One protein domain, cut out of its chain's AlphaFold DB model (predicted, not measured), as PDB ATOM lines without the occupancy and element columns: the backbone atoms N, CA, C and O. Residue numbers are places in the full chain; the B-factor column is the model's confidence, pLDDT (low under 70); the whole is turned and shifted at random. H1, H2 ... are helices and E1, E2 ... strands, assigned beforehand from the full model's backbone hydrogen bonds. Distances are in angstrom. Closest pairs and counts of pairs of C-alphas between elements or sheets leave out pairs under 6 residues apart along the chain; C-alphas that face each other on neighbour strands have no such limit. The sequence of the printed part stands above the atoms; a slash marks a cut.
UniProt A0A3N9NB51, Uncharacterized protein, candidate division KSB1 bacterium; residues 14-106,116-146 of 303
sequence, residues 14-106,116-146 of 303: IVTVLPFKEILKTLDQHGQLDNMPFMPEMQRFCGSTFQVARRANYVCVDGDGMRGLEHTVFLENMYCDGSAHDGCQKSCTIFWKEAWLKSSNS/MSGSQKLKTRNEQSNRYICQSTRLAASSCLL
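This is residues 14 to 106 and 116 to 146 of the 303 residues of an uncharacterized protein of candidate division KSB1 bacterium (UniProt A0A3N9NB51). With little regular structure, this is a body mostly of loops, walled on one side by a curled, strongly twisted antiparallel sheet, E5 E2 E1 E6; residues 126 to 131 stick out. The printed part has 124 residues, 37 in named elements, two helices and six strands: E1 H1 H2 E2 E3 E4 E5 E6, class mixed. It is compact, radius of gyration of the C-alphas 14.0 A, spanning 43 by 34 by 26 A.

E2, residues 49 to 55, is 16.6 A long. E1 is residues 14 to 17, from C-alpha 14 at (15.926, 109.084, -48.906); H1 is residues 20 to 24; H2 is residues 40 to 45; E3 is residues 58 to 61; E4 is residues 65 to 68; E5 is residues 72 to 75; E6 is residues 101 to 103, with C-alpha 103 at (12.612, 114.264, -49.846).

E2 pairs with E1 (N 50 and O 15, 2.8 A) and E5 (N 74 and O 54, 2.8 A); E1 also with E6 (N 16 and O 102, 2.9 A). E2 runs on into E3 at 82 degrees; E3 and E4 form a hairpin (N 61 and O 65, 2.8 A). H2 only grazes the sheet; its O i to N i+4 pairs within hydrogen-bond range are 0 of 2, O i to N i+3 2 of 3.

Residues 107 to 115 are not printed, an 18.9 A gap.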
ATOM      1  N   ILE A  14      16.833 109.487 -49.981       94.94
ATOM      2  CA  ILE A  14      15.926 109.084 -48.906       94.94
ATOM      3  C   ILE A  14      14.626 109.872 -49.030       94.94
ATOM      4  O   ILE A  14      14.615 111.105 -49.053       94.94
ATOM      5  N   VAL A  15      13.513 109.152 -49.103       94.75
ATOM      6  CA  VAL A  15      12.191 109.728 -49.343       94.75
ATOM      7  C   VAL A  15      11.168 109.179 -48.373       94.75
ATOM      8  O   VAL A  15      11.203 108.011 -47.999       94.75
ATOM      9  N   THR A  16      10.218 110.021 -47.992       94.50
ATOM     10  CA  THR A  16       9.069 109.630 -47.180       94.50
ATOM     11  C   THR A  16       7.828 109.594 -48.061       94.50
ATOM     12  O   THR A  16       7.572 110.537 -48.815       94.50
ATOM     13  N   VAL A  17       7.045 108.520 -47.962       95.81
ATOM     14  CA  VAL A  17       5.742 108.431 -48.635       95.81
ATOM     15  C   VAL A  17       4.786 109.425 -47.986       95.81
ATOM     16  O   VAL A  17       4.654 109.456 -46.760       95.81
ATOM     17  N   LEU A  18       4.116 110.244 -48.793       94.56
ATOM     18  CA  LEU A  18       3.171 111.239 -48.295       94.56
ATOM     19  C   LEU A  18       2.008 110.586 -47.516       94.56
ATOM     20  O   LEU A  18       1.662 109.424 -47.765       94.56
ATOM     21  N   PRO A  19       1.380 111.317 -46.574       94.06
ATOM     22  CA  PRO A  19       0.130 110.870 -45.971       94.06
ATOM     23  C   PRO A  19      -0.926 110.589 -47.044       94.06
ATOM     24  O   PRO A  19      -1.018 111.298 -48.048       94.06
ATOM     25  N   PHE A  20      -1.779 109.596 -46.802       94.25
ATOM     26  CA  PHE A  20      -2.795 109.160 -47.752       94.25
ATOM     27  C   PHE A  20      -3.708 110.314 -48.187       94.25
ATOM     28  O   PHE A  20      -3.924 110.501 -49.380       94.25
ATOM     29  N   LYS A  21      -4.143 111.171 -47.252       93.56
ATOM     30  CA  LYS A  21      -4.939 112.374 -47.553       93.56
ATOM     31  C   LYS A  21      -4.269 113.325 -48.551       93.56
ATOM     32  O   LYS A  21      -4.968 113.985 -49.314       93.56
ATOM     33  N   GLU A  22      -2.943 113.442 -48.533       94.00
ATOM     34  CA  GLU A  22      -2.208 114.276 -49.492       94.00
ATOM     35  C   GLU A  22      -2.089 113.589 -50.847       94.00
ATOM     36  O   GLU A  22      -2.308 114.232 -51.870       94.00
ATOM     37  N   ILE A  23      -1.839 112.279 -50.853       96.38
ATOM     38  CA  ILE A  23      -1.823 111.477 -52.077       96.38
ATOM     39  C   ILE A  23      -3.175 111.555 -52.782       96.38
ATOM     40  O   ILE A  23      -3.195 111.791 -53.986       96.38
ATOM     41  N   LEU A  24      -4.293 111.453 -52.055       95.19
ATOM     42  CA  LEU A  24      -5.643 111.562 -52.621       95.19
ATOM     43  C   LEU A  24      -5.858 112.859 -53.412       95.19
ATOM     44  O   LEU A  24      -6.530 112.835 -54.435       95.19
ATOM     45  N   LYS A  25      -5.234 113.975 -53.009       95.38
ATOM     46  CA  LYS A  25      -5.321 115.253 -53.744       95.38
ATOM     47  C   LYS A  25      -4.646 115.206 -55.118       95.38
ATOM     48  O   LYS A  25      -4.896 116.077 -55.942       95.38
ATOM     49  N   THR A  26      -3.761 114.235 -55.343       95.88
ATOM     50  CA  THR A  26      -3.063 114.035 -56.623       95.88
ATOM     51  C   THR A  26      -3.806 113.091 -57.562       95.88
ATOM     52  O   THR A  26      -3.429 112.988 -58.727       95.88
ATOM     53  N   LEU A  27      -4.814 112.368 -57.068       96.31
ATOM     54  CA  LEU A  27      -5.498 111.333 -57.831       96.31
ATOM     55  C   LEU A  27      -6.737 111.891 -58.528       96.31
ATOM     56  O   LEU A  27      -7.448 112.744 -58.000       96.31
ATOM     57  N   ASP A  28      -7.023 111.355 -59.707       94.44
ATOM     58  CA  ASP A  28      -8.277 111.582 -60.408       94.44
ATOM     59  C   ASP A  28      -9.455 110.814 -59.763       94.44
ATOM     60  O   ASP A  28      -9.321 110.062 -58.789       94.44
ATOM     61  N   GLN A  29     -10.644 110.959 -60.355       91.69
ATOM     62  CA  GLN A  29     -11.865 110.247 -59.949       91.69
ATOM     63  C   GLN A  29     -11.755 108.708 -60.014       91.69
ATOM     64  O   GLN A  29     -12.603 107.989 -59.483       91.69
ATOM     65  N   HIS A  30     -10.734 108.178 -60.688       91.12
ATOM     66  CA  HIS A  30     -10.448 106.750 -60.794       91.12
ATOM     67  C   HIS A  30      -9.353 106.289 -59.822       91.12
ATOM     68  O   HIS A  30      -9.006 105.105 -59.840       91.12
ATOM     69  N   GLY A  31      -8.837 107.177 -58.965       94.62
ATOM     70  CA  GLY A  31      -7.753 106.875 -58.031       94.62
ATOM     71  C   GLY A  31      -6.385 106.777 -58.712       94.62
ATOM     72  O   GLY A  31      -5.527 106.019 -58.254       94.62
ATOM     73  N   GLN A  32      -6.189 107.472 -59.837       96.12
ATOM     74  CA  GLN A  32      -4.984 107.391 -60.664       96.12
ATOM     75  C   GLN A  32      -4.282 108.749 -60.789       96.12
ATOM     76  O   GLN A  32      -4.924 109.793 -60.799       96.12
ATOM     77  N   LEU A  33      -2.956 108.724 -60.942       97.00
ATOM     78  CA  LEU A  33      -2.151 109.863 -61.393       97.00
ATOM     79  C   LEU A  33      -1.409 109.455 -62.669       97.00
ATOM     80  O   LEU A  33      -0.655 108.479 -62.667       97.00
ATOM     81  N   ASP A  34      -1.629 110.179 -63.766       96.06
ATOM     82  CA  ASP A  34      -1.146 109.829 -65.113       96.06
ATOM     83  C   ASP A  34      -1.466 108.369 -65.497       96.06
ATOM     84  O   ASP A  34      -0.587 107.616 -65.924       96.06
ATOM     85  N   ASN A  35      -2.714 107.939 -65.286       96.50
ATOM     86  CA  ASN A  35      -3.191 106.556 -65.452       96.50
ATOM     87  C   ASN A  35      -2.595 105.507 -64.491       96.50
ATOM     88  O   ASN A  35      -3.036 104.354 -64.517       96.50
ATOM     89  N   MET A  36      -1.640 105.877 -63.629       97.88
ATOM     90  CA  MET A  36      -1.044 104.968 -62.651       97.88
ATOM     91  C   MET A  36      -1.907 104.931 -61.385       97.88
ATOM     92  O   MET A  36      -2.012 105.955 -60.706       97.88
ATOM     93  N   PRO A  37      -2.515 103.788 -61.026       97.62
ATOM     94  CA  PRO A  37      -3.332 103.701 -59.825       97.62
ATOM     95  C   PRO A  37      -2.471 103.760 -58.564       97.62
ATOM     96  O   PRO A  37      -1.423 103.109 -58.475       97.62
ATOM     97  N   PHE A  38      -2.964 104.488 -57.564       97.81
ATOM     98  CA  PHE A  38      -2.560 104.265 -56.182       97.81
ATOM     99  C   PHE A  38      -3.405 103.111 -55.632       97.81
ATOM    100  O   PHE A  38      -4.631 103.204 -55.585       97.81
ATOM    101  N   MET A  39      -2.771 101.991 -55.289       97.06
ATOM    102  CA  MET A  39      -3.476 100.767 -54.888       97.06
ATOM    103  C   MET A  39      -3.696 100.731 -53.366       97.06
ATOM    104  O   MET A  39      -2.855 101.263 -52.636       97.06
ATOM    105  N   PRO A  40      -4.760 100.082 -52.855       96.00
ATOM    106  CA  PRO A  40      -4.969  99.934 -51.411       96.00
ATOM    107  C   PRO A  40      -3.756  99.356 -50.666       96.00
ATOM    108  O   PRO A  40      -3.399  99.858 -49.603       96.00
ATOM    109  N   GLU A  41      -3.050  98.387 -51.262       96.44
ATOM    110  CA  GLU A  41      -1.831  97.780 -50.706       96.44
ATOM    111  C   GLU A  41      -0.717  98.798 -50.415       96.44
ATOM    112  O   GLU A  41       0.176  98.537 -49.610       96.44
ATOM    113  N   MET A  42      -0.746  99.962 -51.070       97.00
ATOM    114  CA  MET A  42       0.264 101.005 -50.904       97.00
ATOM    115  C   MET A  42       0.035 101.855 -49.646       97.00
ATOM    116  O   MET A  42       0.985 102.458 -49.149       97.00
ATOM    117  N   GLN A  43      -1.189 101.889 -49.101       94.50
ATOM    118  CA  GLN A  43      -1.547 102.751 -47.964       94.50
ATOM    119  C   GLN A  43      -0.725 102.454 -46.708       94.50
ATOM    120  O   GLN A  43      -0.375 103.372 -45.970       94.50
ATOM    121  N   ARG A  44      -0.363 101.185 -46.479       93.25
ATOM    122  CA  ARG A  44       0.438 100.769 -45.312       93.25
ATOM    123  C   ARG A  44       1.823 101.419 -45.249       93.25
ATOM    124  O   ARG A  44       2.458 101.399 -44.201       93.25
ATOM    125  N   PHE A  45       2.301 101.955 -46.372       94.56
ATOM    126  CA  PHE A  45       3.604 102.602 -46.474       94.56
ATOM    127  C   PHE A  45       3.535 104.120 -46.277       94.56
ATOM    128  O   PHE A  45       4.584 104.744 -46.125       94.56
ATOM    129  N   CYS A  46       2.340 104.725 -46.253       94.38
ATOM    130  CA  CYS A  46       2.174 106.158 -46.012       94.38
ATOM    131  C   CYS A  46       2.863 106.578 -44.708       94.38
ATOM    132  O   CYS A  46       2.697 105.943 -43.666       94.38
ATOM    133  N   GLY A  47       3.667 107.641 -44.776       91.75
ATOM    134  CA  GLY A  47       4.458 108.132 -43.650       91.75
ATOM    135  C   GLY A  47       5.792 107.442 -43.412       91.75
ATOM    136  O   GLY A  47       6.596 107.941 -42.628       91.75
ATOM    137  N   SER A  48       6.043 106.310 -44.067       92.56
ATOM    138  CA  SER A  48       7.292 105.570 -43.902       92.56
ATOM    139  C   SER A  48       8.373 106.106 -44.839       92.56
ATOM    140  O   SER A  48       8.085 106.616 -45.927       92.56
ATOM    141  N   THR A  49       9.622 105.991 -44.396       94.12
ATOM    142  CA  THR A  49      10.803 106.463 -45.121       94.12
ATOM    143  C   THR A  49      11.534 105.290 -45.757       94.12
ATOM    144  O   THR A  49      11.747 104.263 -45.115       94.12
ATOM    145  N   PHE A  50      11.935 105.458 -47.013       95.38
ATOM    146  CA  PHE A  50      12.629 104.454 -47.807       95.38
ATOM    147  C   PHE A  50      13.744 105.093 -48.624       95.38
ATOM    148  O   PHE A  50      13.737 106.294 -48.896       95.38
ATOM    149  N   GLN A  51      14.676 104.260 -49.071       95.94
ATOM    150  CA  GLN A  51      15.673 104.652 -50.053       95.94
ATOM    151  C   GLN A  51      15.153 104.392 -51.470       95.94
ATOM    152  O   GLN A  51      14.536 103.359 -51.752       95.94
ATOM    153  N   VAL A  52      15.422 105.325 -52.379       96.12
ATOM    154  CA  VAL A  52      15.175 105.151 -53.809       96.12
ATOM    155  C   VAL A  52      16.170 104.131 -54.361       96.12
ATOM    156  O   VAL A  52      17.371 104.397 -54.445       96.12
ATOM    157  N   ALA A  53      15.663 102.977 -54.792       94.50
ATOM    158  CA  ALA A  53      16.466 101.913 -55.384       94.50
ATOM    159  C   ALA A  53      16.920 102.286 -56.798       94.50
ATOM    160  O   ALA A  53      18.099 102.195 -57.147       94.50
ATOM    161  N   ARG A  54      15.957 102.696 -57.638       93.19
ATOM    162  CA  ARG A  54      16.160 103.070 -59.046       93.19
ATOM    163  C   ARG A  54      15.057 104.000 -59.531       93.19
ATOM    164  O   ARG A  54      13.928 103.959 -59.052       93.19
ATOM    165  N   ARG A  55      15.349 104.773 -60.569       94.12
ATOM    166  CA  ARG A  55      14.347 105.511 -61.343       94.12
ATOM    167  C   ARG A  55      13.725 104.610 -62.412       94.12
ATOM    168  O   ARG A  55      14.426 103.824 -63.036       94.12
ATOM    169  N   ALA A  56      12.429 104.735 -62.677       93.56
ATOM    170  CA  ALA A  56      11.717 103.884 -63.633       93.56
ATOM    171  C   ALA A  56      11.693 104.458 -65.064       93.56
ATOM    172  O   ALA A  56      10.722 104.241 -65.777       93.56
ATOM    173  N   ASN A  57      12.732 105.196 -65.483       90.50
ATOM    174  CA  ASN A  57      12.789 105.964 -66.742       90.50
ATOM    175  C   ASN A  57      12.196 105.230 -67.956       90.50
ATOM    176  O   ASN A  57      11.487 105.823 -68.769       90.50
ATOM    177  N   TYR A  58      12.481 103.936 -68.077       89.50
ATOM    178  CA  TYR A  58      11.787 103.034 -68.980       89.50
ATOM    179  C   TYR A  58      11.639 101.658 -68.354       89.50
ATOM    180  O   TYR A  58      12.429 101.233 -67.506       89.50
ATOM    181  N   VAL A  59      10.629 100.939 -68.824       92.88
ATOM    182  CA  VAL A  59      10.277  99.614 -68.332       92.88
ATOM    183  C   VAL A  59       9.763  98.726 -69.454       92.88
ATOM    184  O   VAL A  59       9.256  99.211 -70.467       92.88
ATOM    185  N   CYS A  60       9.902  97.413 -69.285       92.19
ATOM    186  CA  CYS A  60       9.226  96.452 -70.146       92.19
ATOM    187  C   CYS A  60       7.753  96.338 -69.749       92.19
ATOM    188  O   CYS A  60       7.431  96.353 -68.560       92.19
ATOM    189  N   VAL A  61       6.889  96.203 -70.748       93.38
ATOM    190  CA  VAL A  61       5.455  95.954 -70.607       93.38
ATOM    191  C   VAL A  61       5.112  94.687 -71.383       93.38
ATOM    192  O   VAL A  61       5.511  94.535 -72.543       93.38
ATOM    193  N   ASP A  62       4.414  93.761 -70.731       89.38
ATOM    194  CA  ASP A  62       4.084  92.451 -71.290       89.38
ATOM    195  C   ASP A  62       3.237  92.602 -72.563       89.38
ATOM    196  O   ASP A  62       2.081  93.018 -72.523       89.38
ATOM    197  N   GLY A  63       3.812  92.237 -73.711       84.69
ATOM    198  CA  GLY A  63       3.169  92.342 -75.027       84.69
ATOM    199  C   GLY A  63       3.385  93.668 -75.765       84.69
ATOM    200  O   GLY A  63       3.188  93.688 -76.973       84.69
ATOM    201  N   ASP A  64       3.867  94.716 -75.089       87.44
ATOM    202  CA  ASP A  64       4.078  96.053 -75.679       87.44
ATOM    203  C   ASP A  64       5.559  96.459 -75.782       87.44
ATOM    204  O   ASP A  64       5.897  97.534 -76.284       87.44
ATOM    205  N   GLY A  65       6.475  95.613 -75.304       88.25
ATOM    206  CA  GLY A  65       7.910  95.873 -75.368       88.25
ATOM    207  C   GLY A  65       8.361  96.951 -74.379       88.25
ATOM    208  O   GLY A  65       7.874  97.023 -73.255       88.25
ATOM    209  N   MET A  66       9.358  97.753 -74.761       89.38
ATOM    210  CA  MET A  66       9.920  98.792 -73.887       89.38
ATOM    211  C   MET A  66       9.142 100.102 -74.014       89.38
ATOM    212  O   MET A  66       8.973 100.616 -75.122       89.38
ATOM    213  N   ARG A  67       8.743 100.675 -72.878       92.88
ATOM    214  CA  ARG A  67       7.990 101.933 -72.800       92.88
ATOM    215  C   ARG A  67       8.657 102.919 -71.847       92.88
ATOM    216  O   ARG A  67       9.299 102.515 -70.879       92.88
ATOM    217  N   GLY A  68       8.532 104.208 -72.147       92.31
ATOM    218  CA  GLY A  68       9.055 105.295 -71.324       92.31
ATOM    219  C   GLY A  68       8.089 105.639 -70.198       92.31
ATOM    220  O   GLY A  68       6.885 105.749 -70.427       92.31
ATOM    221  N   LEU A  69       8.611 105.820 -68.991       92.31
ATOM    222  CA  LEU A  69       7.821 106.153 -67.813       92.31
ATOM    223  C   LEU A  69       8.528 107.269 -67.040       92.31
ATOM    224  O   LEU A  69       9.621 107.106 -66.498       92.31
ATOM    225  N   GLU A  70       7.917 108.450 -67.039       88.81
ATOM    226  CA  GLU A  70       8.467 109.620 -66.360       88.81
ATOM    227  C   GLU A  70       7.917 109.744 -64.929       88.81
ATOM    228  O   GLU A  70       6.939 109.096 -64.545       88.81
ATOM    229  N   HIS A  71       8.599 110.559 -64.122       93.12
ATOM    230  CA  HIS A  71       8.193 110.915 -62.755       93.12
ATOM    231  C   HIS A  71       7.893 109.727 -61.839       93.12
ATOM    232  O   HIS A  71       6.994 109.798 -61.006       93.12
ATOM    233  N   THR A  72       8.616 108.621 -62.021       95.88
ATOM    234  CA  THR A  72       8.367 107.372 -61.305       95.88
ATOM    235  C   THR A  72       9.680 106.752 -60.843       95.88
ATOM    236  O   THR A  72      10.661 106.714 -61.594       95.88
ATOM    237  N   VAL A  73       9.696 106.250 -59.613       96.81
ATOM    238  CA  VAL A  73      10.826 105.559 -58.987       96.81
ATOM    239  C   VAL A  73      10.388 104.218 -58.398       96.81
ATOM    240  O   VAL A  73       9.201 103.967 -58.189       96.81
ATOM    241  N   PHE A  74      11.364 103.357 -58.131       97.06
ATOM    242  CA  PHE A  74      11.231 102.161 -57.310       97.06
ATOM    243  C   PHE A  74      11.940 102.401 -55.978       97.06
ATOM    244  O   PHE A  74      13.040 102.961 -55.948       97.06
ATOM    245  N   LEU A  75      11.314 101.966 -54.889       96.62
ATOM    246  CA  LEU A  75      11.873 102.017 -53.539       96.62
ATOM    247  C   LEU A  75      12.421 100.636 -53.161       96.62
ATOM    248  O   LEU A  75      11.917  99.621 -53.649       96.62
ATOM    249  N   GLU A  76      13.455 100.600 -52.323       94.56
ATOM    250  CA  GLU A  76      14.113  99.349 -51.920       94.56
ATOM    251  C   GLU A  76      13.133  98.369 -51.249       94.56
ATOM    252  O   GLU A  76      12.367  98.744 -50.362       94.56
ATOM    253  N   ASN A  77      13.169  97.103 -51.686       88.38
ATOM    254  CA  ASN A  77      12.398  95.971 -51.145       88.38
ATOM    255  C   ASN A  77      10.868  96.164 -51.055       88.38
ATOM    256  O   ASN A  77      10.205  95.525 -50.239       88.38
ATOM    257  N   MET A  78      10.284  97.018 -51.902       92.00
ATOM    258  CA  MET A  78       8.842  97.295 -51.906       92.00
ATOM    259  C   MET A  78       8.088  96.490 -52.967       92.00
ATOM    260  O   MET A  78       8.093  96.830 -54.156       92.00
ATOM    261  N   TYR A  79       7.362  95.473 -52.506       94.50
ATOM    262  CA  TYR A  79       6.527  94.610 -53.339       94.50
ATOM    263  C   TYR A  79       5.050  94.688 -52.935       94.50
ATOM    264  O   TYR A  79       4.704  94.821 -51.757       94.50
ATOM    265  N   CYS A  80       4.169  94.609 -53.931       96.25
ATOM    266  CA  CYS A  80       2.733  94.458 -53.731       96.25
ATOM    267  C   CYS A  80       2.435  93.069 -53.151       96.25
ATOM    268  O   CYS A  80       2.962  92.080 -53.655       96.25
ATOM    269  N   ASP A  81       1.585  92.997 -52.127       96.12
ATOM    270  CA  ASP A  81       1.175  91.728 -51.507       96.12
ATOM    271  C   ASP A  81      -0.123  91.147 -52.092       96.12
ATOM    272  O   ASP A  81      -0.516  90.037 -51.745       96.12
ATOM    273  N   GLY A  82      -0.790  91.894 -52.979       97.44
ATOM    274  CA  GLY A  82      -2.020  91.480 -53.653       97.44
ATOM    275  C   GLY A  82      -3.228  91.302 -52.733       97.44
ATOM    276  O   GLY A  82      -4.235  90.741 -53.177       97.44
ATOM    277  N   SER A  83      -3.153  91.759 -51.480       96.88
ATOM    278  CA  SER A  83      -4.211  91.592 -50.475       96.88
ATOM    279  C   SER A  83      -5.536  92.248 -50.874       96.88
ATOM    280  O   SER A  83      -6.593  91.743 -50.505       96.88
ATOM    281  N   ALA A  84      -5.508  93.300 -51.699       96.56
ATOM    282  CA  ALA A  84      -6.704  93.947 -52.241       96.56
ATOM    283  C   ALA A  84      -7.054  93.495 -53.676       96.56
ATOM    284  O   ALA A  84      -7.972  94.039 -54.294       96.56
ATOM    285  N   HIS A  85      -6.345  92.491 -54.204       97.56
ATOM    286  CA  HIS A  85      -6.539  91.909 -55.536       97.56
ATOM    287  C   HIS A  85      -6.745  90.391 -55.457       97.56
ATOM    288  O   HIS A  85      -6.103  89.623 -56.179       97.56
ATOM    289  N   ASP A  86      -7.626  89.962 -54.548       96.94
ATOM    290  CA  ASP A  86      -8.020  88.562 -54.336       96.94
ATOM    291  C   ASP A  86      -6.836  87.617 -54.089       96.94
ATOM    292  O   ASP A  86      -6.829  86.456 -54.517       96.94
ATOM    293  N   GLY A  87      -5.812  88.121 -53.396       97.25
ATOM    294  CA  GLY A  87      -4.603  87.379 -53.054       97.25
ATOM    295  C   GLY A  87      -3.710  87.093 -54.261       97.25
ATOM    296  O   GLY A  87      -3.175  85.996 -54.369       97.25
ATOM    297  N   CYS A  88      -3.589  88.030 -55.204       98.19
ATOM    298  CA  CYS A  88      -2.638  87.931 -56.314       98.19
ATOM    299  C   CYS A  88      -1.197  87.747 -55.794       98.19
ATOM    300  O   CYS A  88      -0.671  88.619 -55.113       98.19
ATOM    301  N   GLN A  89      -0.516  86.663 -56.180       97.94
ATOM    302  CA  GLN A  89       0.808  86.299 -55.642       97.94
ATOM    303  C   GLN A  89       1.981  86.791 -56.511       97.94
ATOM    304  O   GLN A  89       3.103  86.312 -56.389       97.94
ATOM    305  N   LYS A  90       1.749  87.739 -57.430       95.69
ATOM    306  CA  LYS A  90       2.765  88.167 -58.415       95.69
ATOM    307  C   LYS A  90       3.973  88.882 -57.787       95.69
ATOM    308  O   LYS A  90       5.014  88.975 -58.434       95.69
ATOM    309  N   SER A  91       3.807  89.449 -56.588       95.75
ATOM    310  CA  SER A  91       4.834  90.214 -55.864       95.75
ATOM    311  C   SER A  91       5.525  91.274 -56.728       95.75
ATOM    312  O   SER A  91       6.748  91.380 -56.774       95.75
ATOM    313  N   CYS A  92       4.738  92.060 -57.468       95.81
ATOM    314  CA  CYS A  92       5.266  93.124 -58.322       95.81
ATOM    315  C   CYS A  92       5.958  94.205 -57.487       95.81
ATOM    316  O   CYS A  92       5.393  94.668 -56.496       95.81
ATOM    317  N   THR A  93       7.111  94.695 -57.943       95.75
ATOM    318  CA  THR A  93       7.661  95.972 -57.466       95.75
ATOM    319  C   THR A  93       6.660  97.099 -57.683       95.75
ATOM    320  O   THR A  93       6.054  97.198 -58.757       95.75
ATOM    321  N   ILE A  94       6.526  97.966 -56.687       97.62
ATOM    322  CA  ILE A  94       5.567  99.071 -56.711       97.62
ATOM    323  C   ILE A  94       6.171 100.274 -57.445       97.62
ATOM    324  O   ILE A  94       7.289 100.698 -57.155       97.62
ATOM    325  N   PHE A  95       5.412 100.841 -58.381       98.00
ATOM    326  CA  PHE A  95       5.745 102.087 -59.063       98.00
ATOM    327  C   PHE A  95       5.341 103.270 -58.183       98.00
ATOM    328  O   PHE A  95       4.158 103.465 -57.904       98.00
ATOM    329  N   TRP A  96       6.305 104.085 -57.766       97.88
ATOM    330  CA  TRP A  96       6.048 105.261 -56.940       97.88
ATOM    331  C   TRP A  96       6.170 106.525 -57.774       97.88
ATOM    332  O   TRP A  96       7.258 106.852 -58.248       97.88
ATOM    333  N   LYS A  97       5.063 107.251 -57.960       97.69
ATOM    334  CA  LYS A  97       5.121 108.585 -58.559       97.69
ATOM    335  C   LYS A  97       5.881 109.522 -57.629       97.69
ATOM    336  O   LYS A  97       5.642 109.524 -56.426       97.69
ATOM    337  N   GLU A  98       6.751 110.357 -58.192       96.31
ATOM    338  CA  GLU A  98       7.506 111.356 -57.419       96.31
ATOM    339  C   GLU A  98       6.564 112.297 -56.645       96.31
ATOM    340  O   GLU A  98       6.884 112.698 -55.536       96.31
ATOM    341  N   ALA A  99       5.365 112.571 -57.177       96.44
ATOM    342  CA  ALA A  99       4.332 113.375 -56.516       96.44
ATOM    343  C   ALA A  99       3.737 112.739 -55.244       96.44
ATOM    344  O   ALA A  99       3.054 113.423 -54.489       96.44
ATOM    345  N   TRP A 100       3.967 111.443 -55.002       97.25
ATOM    346  CA  TRP A 100       3.530 110.735 -53.790       97.25
ATOM    347  C   TRP A 100       4.623 110.668 -52.721       97.25
ATOM    348  O   TRP A 100       4.439 110.027 -51.684       97.25
ATOM    349  N   LEU A 101       5.770 111.293 -52.982       95.88
ATOM    350  CA  LEU A 101       6.966 111.228 -52.160       95.88
ATOM    351  C   LEU A 101       7.419 112.642 -51.798       95.88
ATOM    352  O   LEU A 101       7.251 113.588 -52.566       95.88
ATOM    353  N   LYS A 102       8.066 112.777 -50.645       93.12
ATOM    354  CA  LYS A 102       8.839 113.970 -50.287       93.12
ATOM    355  C   LYS A 102      10.268 113.578 -49.945       93.12
ATOM    356  O   LYS A 102      10.485 112.529 -49.339       93.12
ATOM    357  N   SER A 103      11.231 114.421 -50.313       88.56
ATOM    358  CA  SER A 103      12.612 114.264 -49.846       88.56
ATOM    359  C   SER A 103      12.641 114.364 -48.321       88.56
ATOM    360  O   SER A 103      11.975 115.233 -47.747       88.56
ATOM    361  N   SER A 104      13.348 113.450 -47.664       75.94
ATOM    362  CA  SER A 104      13.368 113.378 -46.206       75.94
ATOM    363  C   SER A 104      14.594 114.101 -45.646       75.94
ATOM    364  O   SER A 104      15.708 113.609 -45.759       75.94
ATOM    365  N   ASN A 105      14.361 115.252 -45.005       58.88
ATOM    366  CA  ASN A 105      15.279 115.893 -44.044       58.88
ATOM    367  C   ASN A 105      14.643 115.958 -42.637       58.88
ATOM    368  O   ASN A 105      15.134 116.655 -41.755       58.88
ATOM    369  N   SER A 106      13.494 115.301 -42.438       53.16
ATOM    370  CA  SER A 106      12.614 115.513 -41.284       53.16
ATOM    371  C   SER A 106      12.556 114.286 -40.376       53.16
ATOM    372  O   SER A 106      12.072 113.234 -40.786       53.16
ATOM    373  N   MET A 116      -3.022 107.401 -42.577       73.75
ATOM    374  CA  MET A 116      -3.922 106.554 -43.372       73.75
ATOM    375  C   MET A 116      -5.347 107.122 -43.493       73.75
ATOM    376  O   MET A 116      -6.196 106.511 -44.135       73.75
ATOM    377  N   SER A 117      -5.630 108.285 -42.898       67.75
ATOM    378  CA  SER A 117      -6.969 108.883 -42.908       67.75
ATOM    379  C   SER A 117      -7.333 109.439 -44.294       67.75
ATOM    380  O   SER A 117      -6.610 110.263 -44.857       67.75
ATOM    381  N   GLY A 118      -8.456 108.987 -44.859       67.88
ATOM    382  CA  GLY A 118      -8.982 109.411 -46.161       67.88
ATOM    383  C   GLY A 118     -10.139 108.517 -46.617       67.88
ATOM    384  O   GLY A 118     -10.117 107.315 -46.376       67.88
ATOM    385  N   SER A 119     -11.164 109.088 -47.255       67.38
ATOM    386  CA  SER A 119     -12.446 108.407 -47.524       67.38
ATOM    387  C   SER A 119     -12.675 107.985 -48.984       67.38
ATOM    388  O   SER A 119     -13.782 107.583 -49.341       67.38
ATOM    389  N   GLN A 120     -11.658 108.032 -49.851       77.56
ATOM    390  CA  GLN A 120     -11.819 107.631 -51.253       77.56
ATOM    391  C   GLN A 120     -11.617 106.120 -51.440       77.56
ATOM    392  O   GLN A 120     -10.546 105.579 -51.159       77.56
ATOM    393  N   LYS A 121     -12.637 105.442 -51.982       83.38
ATOM    394  CA  LYS A 121     -12.550 104.031 -52.383       83.38
ATOM    395  C   LYS A 121     -11.687 103.903 -53.641       83.38
ATOM    396  O   LYS A 121     -12.077 104.341 -54.722       83.38
ATOM    397  N   LEU A 122     -10.516 103.290 -53.499       91.69
ATOM    398  CA  LEU A 122      -9.610 103.003 -54.610       91.69
ATOM    399  C   LEU A 122     -10.136 101.803 -55.411       91.69
ATOM    400  O   LEU A 122     -10.520 100.783 -54.837       91.69
ATOM    401  N   LYS A 123     -10.175 101.921 -56.742       92.56
ATOM    402  CA  LYS A 123     -10.700 100.862 -57.615       92.56
ATOM    403  C   LYS A 123      -9.645  99.780 -57.844       92.56
ATOM    404  O   LYS A 123      -8.597 100.065 -58.410       92.56
ATOM    405  N   THR A 124      -9.963  98.537 -57.488       95.44
ATOM    406  CA  THR A 124      -9.112  97.353 -57.733       95.44
ATOM    407  C   THR A 124      -9.620  96.485 -58.884       95.44
ATOM    408  O   THR A 124      -8.922  95.599 -59.379       95.44
ATOM    409  N   ARG A 125     -10.845  96.744 -59.356       95.25
ATOM    410  CA  ARG A 125     -11.510  95.989 -60.418       95.25
ATOM    411  C   ARG A 125     -12.487  96.878 -61.187       95.25
ATOM    412  O   ARG A 125     -13.117  97.767 -60.621       95.25
ATOM    413  N   ASN A 126     -12.601  96.641 -62.488       93.50
ATOM    414  CA  ASN A 126     -13.653  97.185 -63.333       93.50
ATOM    415  C   ASN A 126     -14.876  96.260 -63.255       93.50
ATOM    416  O   ASN A 126     -14.777  95.092 -63.624       93.50
ATOM    417  N   GLU A 127     -16.007  96.783 -62.789       89.38
ATOM    418  CA  GLU A 127     -17.225  95.999 -62.535       89.38
ATOM    419  C   GLU A 127     -17.835  95.420 -63.819       89.38
ATOM    420  O   GLU A 127     -18.210  94.255 -63.847       89.38
ATOM    421  N   GLN A 128     -17.852  96.187 -64.912       91.00
ATOM    422  CA  GLN A 128     -18.473  95.771 -66.177       91.00
ATOM    423  C   GLN A 128     -17.684  94.665 -66.891       91.00
ATOM    424  O   GLN A 128     -18.249  93.701 -67.394       91.00
ATOM    425  N   SER A 129     -16.361  94.809 -66.958       93.75
ATOM    426  CA  SER A 129     -15.482  93.871 -67.677       93.75
ATOM    427  C   SER A 129     -14.892  92.779 -66.788       93.75
ATOM    428  O   SER A 129     -14.204  91.885 -67.285       93.75
ATOM    429  N   ASN A 130     -15.117  92.872 -65.476       93.62
ATOM    430  CA  ASN A 130     -14.554  91.990 -64.460       93.62
ATOM    431  C   ASN A 130     -13.010  91.887 -64.504       93.62
ATOM    432  O   ASN A 130     -12.429  90.860 -64.148       93.62
ATOM    433  N   ARG A 131     -12.332  92.942 -64.978       96.88
ATOM    434  CA  ARG A 131     -10.864  93.021 -65.082       96.88
ATOM    435  C   ARG A 131     -10.266  93.760 -63.893       96.88
ATOM    436  O   ARG A 131     -10.766  94.811 -63.503       96.88
ATOM    437  N   TYR A 132      -9.163  93.253 -63.361       97.94
ATOM    438  CA  TYR A 132      -8.411  93.887 -62.283       97.94
ATOM    439  C   TYR A 132      -7.708  95.165 -62.751       97.94
ATOM    440  O   TYR A 132      -7.126  95.232 -63.839       97.94
ATOM    441  N   ILE A 133      -7.722  96.167 -61.880       97.56
ATOM    442  CA  ILE A 133      -7.057  97.453 -62.057       97.56
ATOM    443  C   ILE A 133      -5.925  97.522 -61.037       97.56
ATOM    444  O   ILE A 133      -6.166  97.767 -59.864       97.56
ATOM    445  N   CYS A 134      -4.690  97.333 -61.495       97.75
ATOM    446  CA  CYS A 134      -3.488  97.492 -60.684       97.75
ATOM    447  C   CYS A 134      -2.401  98.205 -61.501       97.75
ATOM    448  O   CYS A 134      -2.554  98.430 -62.705       97.75
ATOM    449  N   GLN A 135      -1.277  98.558 -60.874       98.00
ATOM    450  CA  GLN A 135      -0.195  99.276 -61.566       98.00
ATOM    451  C   GLN A 135       0.358  98.507 -62.773       98.00
ATOM    452  O   GLN A 135       0.652  99.103 -63.803       98.00
ATOM    453  N   SER A 136       0.437  97.175 -62.672       97.00
ATOM    454  CA  SER A 136       0.866  96.303 -63.771       97.00
ATOM    455  C   SER A 136      -0.126  96.377 -64.939       97.00
ATOM    456  O   SER A 136       0.277  96.718 -66.046       97.00
ATOM    457  N   THR A 137      -1.431  96.190 -64.705       97.31
ATOM    458  CA  THR A 137      -2.441  96.195 -65.786       97.31
ATOM    459  C   THR A 137      -2.651  97.568 -66.425       97.31
ATOM    460  O   THR A 137      -3.114  97.667 -67.562       97.31
ATOM    461  N   ARG A 138      -2.286  98.648 -65.725       97.31
ATOM    462  CA  ARG A 138      -2.342 100.026 -66.232       97.31
ATOM    463  C   ARG A 138      -1.017 100.525 -66.803       97.31
ATOM    464  O   ARG A 138      -0.969 101.650 -67.304       97.31
ATOM    465  N   LEU A 139       0.043  99.717 -66.788       96.75
ATOM    466  CA  LEU A 139       1.390 100.165 -67.133       96.75
ATOM    467  C   LEU A 139       1.500 100.664 -68.578       96.75
ATOM    468  O   LEU A 139       2.110 101.707 -68.817       96.75
ATOM    469  N   ALA A 140       0.863  99.980 -69.533       95.69
ATOM    470  CA  ALA A 140       0.822 100.405 -70.935       95.69
ATOM    471  C   ALA A 140       0.191 101.798 -71.105       95.69
ATOM    472  O   ALA A 140       0.743 102.648 -71.800       95.69
ATOM    473  N   ALA A 141      -0.932 102.047 -70.421       95.69
ATOM    474  CA  ALA A 141      -1.649 103.323 -70.446       95.69
ATOM    475  C   ALA A 141      -0.939 104.433 -69.651       95.69
ATOM    476  O   ALA A 141      -1.124 105.613 -69.930       95.69
ATOM    477  N   SER A 142      -0.114 104.058 -68.673       95.94
ATOM    478  CA  SER A 142       0.651 104.990 -67.834       95.94
ATOM    479  C   SER A 142       2.007 105.373 -68.432       95.94
ATOM    480  O   SER A 142       2.785 106.079 -67.795       95.94
ATOM    481  N   SER A 143       2.332 104.873 -69.625       95.38
ATOM    482  CA  SER A 143       3.651 105.006 -70.248       95.38
ATOM    483  C   SER A 143       3.554 105.378 -71.725       95.38
ATOM    484  O   SER A 143       2.547 105.135 -72.395       95.38
ATOM    485  N   CYS A 144       4.631 105.938 -72.271       92.56
ATOM    486  CA  CYS A 144       4.702 106.352 -73.668       92.56
ATOM    487  C   CYS A 144       5.542 105.394 -74.521       92.56
ATOM    488  O   CYS A 144       6.452 104.712 -74.039       92.56
ATOM    489  N   LEU A 145       5.247 105.355 -75.821       90.94
ATOM    490  CA  LEU A 145       6.081 104.649 -76.787       90.94
ATOM    491  C   LEU A 145       7.454 105.324 -76.899       90.94
ATOM    492  O   LEU A 145       7.574 106.548 -76.931       90.94
ATOM    493  N   LEU A 146       8.505 104.510 -76.988       84.69
ATOM    494  CA  LEU A 146       9.877 104.995 -77.097       84.69
ATOM    495  C   LEU A 146      10.238 105.319 -78.552       84.69
ATOM    496  O   LEU A 146      10.709 104.453 -79.296       84.69
TER     497      LEU A 146